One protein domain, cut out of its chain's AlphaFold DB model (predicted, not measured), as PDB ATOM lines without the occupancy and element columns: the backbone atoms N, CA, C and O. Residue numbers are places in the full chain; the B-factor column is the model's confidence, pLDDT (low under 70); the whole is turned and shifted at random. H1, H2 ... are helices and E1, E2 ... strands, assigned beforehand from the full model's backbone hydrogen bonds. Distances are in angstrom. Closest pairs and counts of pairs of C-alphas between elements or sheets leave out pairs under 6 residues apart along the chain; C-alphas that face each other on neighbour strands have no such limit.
ATOM      1  N   GLN A  17     -41.054 -31.958  41.203       93.81
ATOM      2  CA  GLN A  17     -40.418 -31.404  42.395       93.81
ATOM      3  C   GLN A  17     -41.098 -31.891  43.663       93.81
ATOM      4  O   GLN A  17     -40.408 -32.193  44.633       93.81
ATOM      5  N   GLU A  18     -42.426 -32.000  43.677       95.00
ATOM      6  CA  GLU A  18     -43.152 -32.525  44.833       95.00
ATOM      7  C   GLU A  18     -42.789 -33.994  45.075       95.00
ATOM      8  O   GLU A  18     -42.411 -34.362  46.194       95.00
ATOM      9  N   ALA A  19     -42.800 -34.806  44.011       95.06
ATOM     10  CA  ALA A  19     -42.383 -36.204  44.066       95.06
ATOM     11  C   ALA A  19     -40.931 -36.341  44.551       95.06
ATOM     12  O   ALA A  19     -40.656 -37.110  45.473       95.06
ATOM     13  N   LEU A  20     -40.003 -35.558  43.988       95.75
ATOM     14  CA  LEU A  20     -38.590 -35.609  44.357       95.75
ATOM     15  C   LEU A  20     -38.325 -35.066  45.757       95.75
ATOM     16  O   LEU A  20     -37.452 -35.568  46.453       95.75
ATOM     17  N   ARG A  21     -39.068 -34.070  46.224       95.56
ATOM     18  CA  ARG A  21     -38.846 -33.478  47.545       95.56
ATOM     19  C   ARG A  21     -39.368 -34.357  48.673       95.56
ATOM     20  O   ARG A  21     -38.761 -34.362  49.745       95.56
ATOM     21  N   LEU A  22     -40.472 -35.070  48.440       94.50
ATOM     22  CA  LEU A  22     -41.214 -35.789  49.479       94.50
ATOM     23  C   LEU A  22     -41.138 -37.316  49.374       94.50
ATOM     24  O   LEU A  22     -41.373 -37.992  50.369       94.50
ATOM     25  N   GLY A  23     -40.837 -37.867  48.199       93.69
ATOM     26  CA  GLY A  23     -40.907 -39.304  47.953       93.69
ATOM     27  C   GLY A  23     -39.741 -40.082  48.558       93.69
ATOM     28  O   GLY A  23     -38.576 -39.817  48.258       93.69
ATOM     29  N   GLU A  24     -40.045 -41.096  49.365       94.06
ATOM     30  CA  GLU A  24     -39.081 -42.146  49.743       94.06
ATOM     31  C   GLU A  24     -38.800 -43.095  48.573       94.06
ATOM     32  O   GLU A  24     -37.716 -43.660  48.459       94.06
ATOM     33  N   GLN A  25     -39.783 -43.245  47.685       94.31
ATOM     34  CA  GLN A  25     -39.698 -43.965  46.425       94.31
ATOM     35  C   GLN A  25     -40.486 -43.175  45.383       94.31
ATOM     36  O   GLN A  25     -41.532 -42.605  45.698       94.31
ATOM     37  N   ILE A  26     -39.997 -43.150  44.144       95.12
ATOM     38  CA  ILE A  26     -40.701 -42.514  43.030       95.12
ATOM     39  C   ILE A  26     -40.897 -43.551  41.935       95.12
ATOM     40  O   ILE A  26     -39.945 -44.189  41.482       95.12
ATOM     41  N   ILE A  27     -42.152 -43.713  41.531       94.81
ATOM     42  CA  ILE A  27     -42.564 -44.592  40.444       94.81
ATOM     43  C   ILE A  27     -43.244 -43.714  39.405       94.81
ATOM     44  O   ILE A  27     -44.218 -43.028  39.707       94.81
ATOM     45  N   MET A  28     -42.722 -43.741  38.187       92.12
ATOM     46  CA  MET A  28     -43.316 -43.087  37.035       92.12
ATOM     47  C   MET A  28     -44.207 -44.088  36.300       92.12
ATOM     48  O   MET A  28     -43.804 -45.229  36.064       92.12
ATOM     49  N   LEU A  29     -45.424 -43.665  35.962       91.12
ATOM     50  CA  LEU A  29     -46.292 -44.386  35.036       91.12
ATOM     51  C   LEU A  29     -45.992 -43.856  33.636       91.12
ATOM     52  O   LEU A  29     -46.186 -42.666  33.418       91.12
ATOM     53  N   THR A  30     -45.524 -44.723  32.737       86.31
ATOM     54  CA  THR A  30     -45.090 -44.328  31.386       86.31
ATOM     55  C   THR A  30     -45.520 -45.317  30.301       86.31
ATOM     56  O   THR A  30     -45.526 -46.528  30.538       86.31
ATOM     57  N   GLY A  31     -45.749 -44.839  29.082       83.44
ATOM     58  CA  GLY A  31     -45.978 -45.613  27.863       83.44
ATOM     59  C   GLY A  31     -47.453 -45.874  27.542       83.44
ATOM     60  O   GLY A  31     -48.350 -45.692  28.363       83.44
ATOM     61  N   THR A  32     -47.707 -46.350  26.320       83.94
ATOM     62  CA  THR A  32     -49.023 -46.846  25.884       83.94
ATOM     63  C   THR A  32     -48.853 -48.222  25.224       83.94
ATOM     64  O   THR A  32     -48.361 -48.283  24.095       83.94
ATOM     65  N   PRO A  33     -49.235 -49.338  25.884       88.12
ATOM     66  CA  PRO A  33     -49.881 -49.432  27.201       88.12
ATOM     67  C   PRO A  33     -48.963 -49.018  28.366       88.12
ATOM     68  O   PRO A  33     -47.744 -49.143  28.276       88.12
ATOM     69  N   ALA A  34     -49.566 -48.538  29.457       89.25
ATOM     70  CA  ALA A  34     -48.839 -47.996  30.605       89.25
ATOM     71  C   ALA A  34     -48.009 -49.061  31.338       89.25
ATOM     72  O   ALA A  34     -48.457 -50.182  31.584       89.25
ATOM     73  N   SER A  35     -46.805 -48.666  31.734       90.25
ATOM     74  CA  SER A  35     -45.828 -49.457  32.472       90.25
ATOM     75  C   SER A  35     -45.318 -48.669  33.678       90.25
ATOM     76  O   SER A  35     -45.355 -47.439  33.690       90.25
ATOM     77  N   LEU A  36     -44.873 -49.376  34.719       92.25
ATOM     78  CA  LEU A  36     -44.305 -48.762  35.918       92.25
ATOM     79  C   LEU A  36     -42.784 -48.755  35.825       92.25
ATOM     80  O   LEU A  36     -42.165 -49.805  35.643       92.25
ATOM     81  N   ARG A  37     -42.185 -47.584  36.022       91.69
ATOM     82  CA  ARG A  37     -40.736 -47.405  36.074       91.69
ATOM     83  C   ARG A  37     -40.333 -46.768  37.396       91.69
ATOM     84  O   ARG A  37     -40.739 -45.652  37.704       91.69
ATOM     85  N   GLN A  38     -39.512 -47.463  38.173       93.50
ATOM     86  CA  GLN A  38     -38.921 -46.897  39.384       93.50
ATOM     87  C   GLN A  38     -37.776 -45.946  39.017       93.50
ATOM     88  O   GLN A  38     -36.952 -46.274  38.162       93.50
ATOM     89  N   LEU A  39     -37.732 -44.779  39.658       92.75
ATOM     90  CA  LEU A  39     -36.698 -43.770  39.437       92.75
ATOM     91  C   LEU A  39     -35.641 -43.811  40.539       92.75
ATOM     92  O   LEU A  39     -35.935 -44.124  41.695       92.75
ATOM     93  N   ASN A  40     -34.413 -43.451  40.171       91.62
ATOM     94  CA  ASN A  40     -33.353 -43.191  41.135       91.62
ATOM     95  C   ASN A  40     -33.606 -41.839  41.805       91.62
ATOM     96  O   ASN A  40     -34.044 -40.893  41.152       91.62
ATOM     97  N   ILE A  41     -33.319 -41.743  43.102       92.44
ATOM     98  CA  ILE A  41     -33.505 -40.517  43.885       92.44
ATOM     99  C   ILE A  41     -32.319 -40.307  44.831       92.44
ATOM    100  O   ILE A  41     -31.677 -41.290  45.215       92.44
ATOM    101  N   PRO A  42     -32.044 -39.062  45.260       90.81
ATOM    102  CA  PRO A  42     -31.024 -38.808  46.261       90.81
ATOM    103  C   PRO A  42     -31.401 -39.437  47.606       90.81
ATOM    104  O   PRO A  42     -32.560 -39.380  48.039       90.81
ATOM    105  N   ASN A  43     -30.387 -39.930  48.319       88.94
ATOM    106  CA  ASN A  43     -30.504 -40.437  49.693       88.94
ATOM    107  C   ASN A  43     -30.560 -39.315  50.752       88.94
ATOM    108  O   ASN A  43     -30.489 -39.585  51.951       88.94
ATOM    109  N   SER A  44     -30.665 -38.051  50.330       91.62
ATOM    110  CA  SER A  44     -30.822 -36.905  51.224       91.62
ATOM    111  C   SER A  44     -32.124 -37.007  52.037       91.62
ATOM    112  O   SER A  44     -33.133 -37.483  51.507       91.62
ATOM    113  N   PRO A  45     -32.151 -36.506  53.283       92.19
ATOM    114  CA  PRO A  45     -33.340 -36.560  54.126       92.19
ATOM    115  C   PRO A  45     -34.525 -35.806  53.509       92.19
ATOM    116  O   PRO A  45     -34.361 -34.764  52.877       92.19
ATOM    117  N   ILE A  46     -35.731 -36.326  53.738       92.69
ATOM    118  CA  ILE A  46     -36.994 -35.695  53.346       92.69
ATOM    119  C   ILE A  46     -37.420 -34.684  54.433       92.69
ATOM    120  O   ILE A  46     -37.356 -35.015  55.619       92.69
ATOM    121  N   PRO A  47     -37.905 -33.478  54.078       94.12
ATOM    122  CA  PRO A  47     -37.995 -32.938  52.723       94.12
ATOM    123  C   PRO A  47     -36.616 -32.568  52.167       94.12
ATOM    124  O   PRO A  47     -35.849 -31.870  52.834       94.12
ATOM    125  N   ARG A  48     -36.332 -33.001  50.931       94.81
ATOM    126  CA  ARG A  48     -35.033 -32.752  50.284       94.81
ATOM    127  C   ARG A  48     -34.796 -31.251  50.079       94.81
ATOM    128  O   ARG A  48     -35.742 -30.490  49.850       94.81
ATOM    129  N   GLN A  49     -33.535 -30.832  50.183       95.44
ATOM    130  CA  GLN A  49     -33.114 -29.458  49.898       95.44
ATOM    131  C   GLN A  49     -33.076 -29.224  48.385       95.44
ATOM    132  O   GLN A  49     -32.794 -30.141  47.621       95.44
ATOM    133  N   LEU A  50     -33.366 -27.995  47.955       93.88
ATOM    134  CA  LEU A  50     -33.329 -27.599  46.542       93.88
ATOM    135  C   LEU A  50     -31.912 -27.147  46.170       93.88
ATOM    136  O   LEU A  50     -31.654 -25.961  45.970       93.88
ATOM    137  N   ASP A  51     -30.981 -28.094  46.171       94.62
ATOM    138  CA  ASP A  51     -29.575 -27.869  45.848       94.62
ATOM    139  C   ASP A  51     -29.219 -28.356  44.430       94.62
ATOM    140  O   ASP A  51     -30.078 -28.703  43.615       94.62
ATOM    141  N   SER A  52     -27.927 -28.335  44.101       93.94
ATOM    142  CA  SER A  52     -27.441 -28.761  42.789       93.94
ATOM    143  C   SER A  52     -27.668 -30.245  42.509       93.94
ATOM    144  O   SER A  52     -27.862 -30.605  41.352       93.94
ATOM    145  N   GLU A  53     -27.632 -31.105  43.532       92.88
ATOM    146  CA  GLU A  53     -27.899 -32.536  43.360       92.88
ATOM    147  C   GLU A  53     -29.386 -32.739  43.058       92.88
ATOM    148  O   GLU A  53     -29.733 -33.391  42.075       92.88
ATOM    149  N   PHE A  54     -30.269 -32.085  43.817       94.69
ATOM    150  CA  PHE A  54     -31.707 -32.093  43.547       94.69
ATOM    151  C   PHE A  54     -32.022 -31.682  42.105       94.69
ATOM    152  O   PHE A  54     -32.793 -32.359  41.423       94.69
ATOM    153  N   ALA A  55     -31.392 -30.608  41.616       94.38
ATOM    154  CA  ALA A  55     -31.597 -30.120  40.256       94.38
ATOM    155  C   ALA A  55     -31.218 -31.160  39.183       94.38
ATOM    156  O   ALA A  55     -31.897 -31.259  38.162       94.38
ATOM    157  N   GLN A  56     -30.174 -31.966  39.412       94.31
ATOM    158  CA  GLN A  56     -29.763 -33.023  38.479       94.31
ATOM    159  C   GLN A  56     -30.828 -34.117  38.364       94.31
ATOM    160  O   GLN A  56     -31.232 -34.468  37.254       94.31
ATOM    161  N   TYR A  57     -31.333 -34.605  39.498       94.62
ATOM    162  CA  TYR A  57     -32.404 -35.601  39.508       94.62
ATOM    163  C   TYR A  57     -33.706 -35.036  38.936       94.62
ATOM    164  O   TYR A  57     -34.385 -35.707  38.164       94.62
ATOM    165  N   GLN A  58     -34.045 -33.786  39.253       94.19
ATOM    166  CA  GLN A  58     -35.225 -33.134  38.691       94.19
ATOM    167  C   GLN A  58     -35.148 -33.062  37.160       94.19
ATOM    168  O   GLN A  58     -36.130 -33.377  36.486       94.19
ATOM    169  N   GLN A  59     -33.990 -32.685  36.609       93.12
ATOM    170  CA  GLN A  59     -33.780 -32.636  35.165       93.12
ATOM    171  C   GLN A  59     -33.943 -34.019  34.520       93.12
ATOM    172  O   GLN A  59     -34.542 -34.123  33.448       93.12
ATOM    173  N   GLU A  60     -33.453 -35.084  35.164       91.44
ATOM    174  CA  GLU A  60     -33.643 -36.457  34.687       91.44
ATOM    175  C   GLU A  60     -35.135 -36.813  34.624       91.44
ATOM    176  O   GLU A  60     -35.611 -37.305  33.600       91.44
ATOM    177  N   ILE A  61     -35.899 -36.521  35.681       91.31
ATOM    178  CA  ILE A  61     -37.339 -36.807  35.726       91.31
ATOM    179  C   ILE A  61     -38.077 -36.042  34.620       91.31
ATOM    180  O   ILE A  61     -38.850 -36.647  33.880       91.31
ATOM    181  N   LEU A  62     -37.807 -34.741  34.467       90.56
ATOM    182  CA  LEU A  62     -38.413 -33.907  33.425       90.56
ATOM    183  C   LEU A  62     -38.110 -34.434  32.020       90.56
ATOM    184  O   LEU A  62     -39.024 -34.576  31.215       90.56
ATOM    185  N   SER A  63     -36.856 -34.805  31.752       89.12
ATOM    186  CA  SER A  63     -36.450 -35.326  30.440       89.12
ATOM    187  C   SER A  63     -37.158 -36.645  30.102       89.12
ATOM    188  O   SER A  63     -37.488 -36.892  28.945       89.12
ATOM    189  N   ASN A  64     -37.419 -37.497  31.103       85.31
ATOM    190  CA  ASN A  64     -38.184 -38.730  30.898       85.31
ATOM    191  C   ASN A  64     -39.664 -38.448  30.597       85.31
ATOM    192  O   ASN A  64     -40.234 -39.127  29.751       85.31
ATOM    193  N   LEU A  65     -40.268 -37.456  31.261       83.38
ATOM    194  CA  LEU A  65     -41.658 -37.066  31.013       83.38
ATOM    195  C   LEU A  65     -41.829 -36.433  29.627       83.38
ATOM    196  O   LEU A  65     -42.769 -36.772  28.918       83.38
ATOM    197  N   GLU A  66     -40.914 -35.553  29.209       81.69
ATOM    198  CA  GLU A  66     -40.940 -34.924  27.880       81.69
ATOM    199  C   GLU A  66     -40.861 -35.947  26.743       81.69
ATOM    200  O   GLU A  66     -41.577 -35.813  25.750       81.69
ATOM    201  N   ALA A  67     -40.040 -36.990  26.899       74.06
ATOM    202  CA  ALA A  67     -39.894 -38.050  25.905       74.06
ATOM    203  C   ALA A  67     -41.188 -38.850  25.657       74.06
ATOM    204  O   ALA A  67     -41.284 -39.538  24.647       74.06
ATOM    205  N   GLU A  68     -42.169 -38.776  26.558       64.69
ATOM    206  CA  GLU A  68     -43.447 -39.477  26.433       64.69
ATOM    207  C   GLU A  68     -44.524 -38.656  25.703       64.69
ATOM    208  O   GLU A  68     -45.509 -39.211  25.218       64.69
TER     209      GLU A  68
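AT A GLANCE: This is residues 17 to 68 of the 70 residues of the protein "ABC transporter ATP-binding protein" of Photobacterium damselae subsp. damselae (UniProt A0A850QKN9). A two-strand hairpin, E1 and E2, and the long helix H2 run lengthwise side by side, with short H1 packed on H2 at the end away from the hairpin's turn. The printed part has 52 residues, in the order H1, E1, E2, H2; the sheet, E1 - E2, is antiparallel, the class mixed. It is elongated, 34 by 18 by 15 A, yet only just compact, close to loose, with a radius of gyration of the C-alphas of 11.4 A.

IN THESE COORDINATES: Find E1, residues 26 to 30, and E2, residues 35 to 39. H2, residues 52 to 66, runs 21.0 A from C-alpha 52 at (-27.441, -28.761, 42.789) to C-alpha 66 at (-40.940, -34.924, 27.880). H1 is residues 17 to 22.

HOW THE PARTS SIT: In the hairpin, look at N 28 and O 37, 2.8 A apart, within hydrogen-bond range. E1 and H2 are near each other, with 7 pairs of C-alphas within 10 A. H2 touches H1 with residues 54 to 58 alone; the closest C-alphas, Gln 17 and Gln 58, are 6.6 A apart. These helices run opposite ways at a steep tilt of 56 degrees. In both, every O i to N i+4 pair is within hydrogen-bond range. H1 and E2 are apart.

THE WHOLE: The farthest C-alphas, Pro 33 and Asp 51, are 35.0 A apart. Residues 40 to 51 form the long link; the printed part has no cut. Residue 68 is under pLDDT 70.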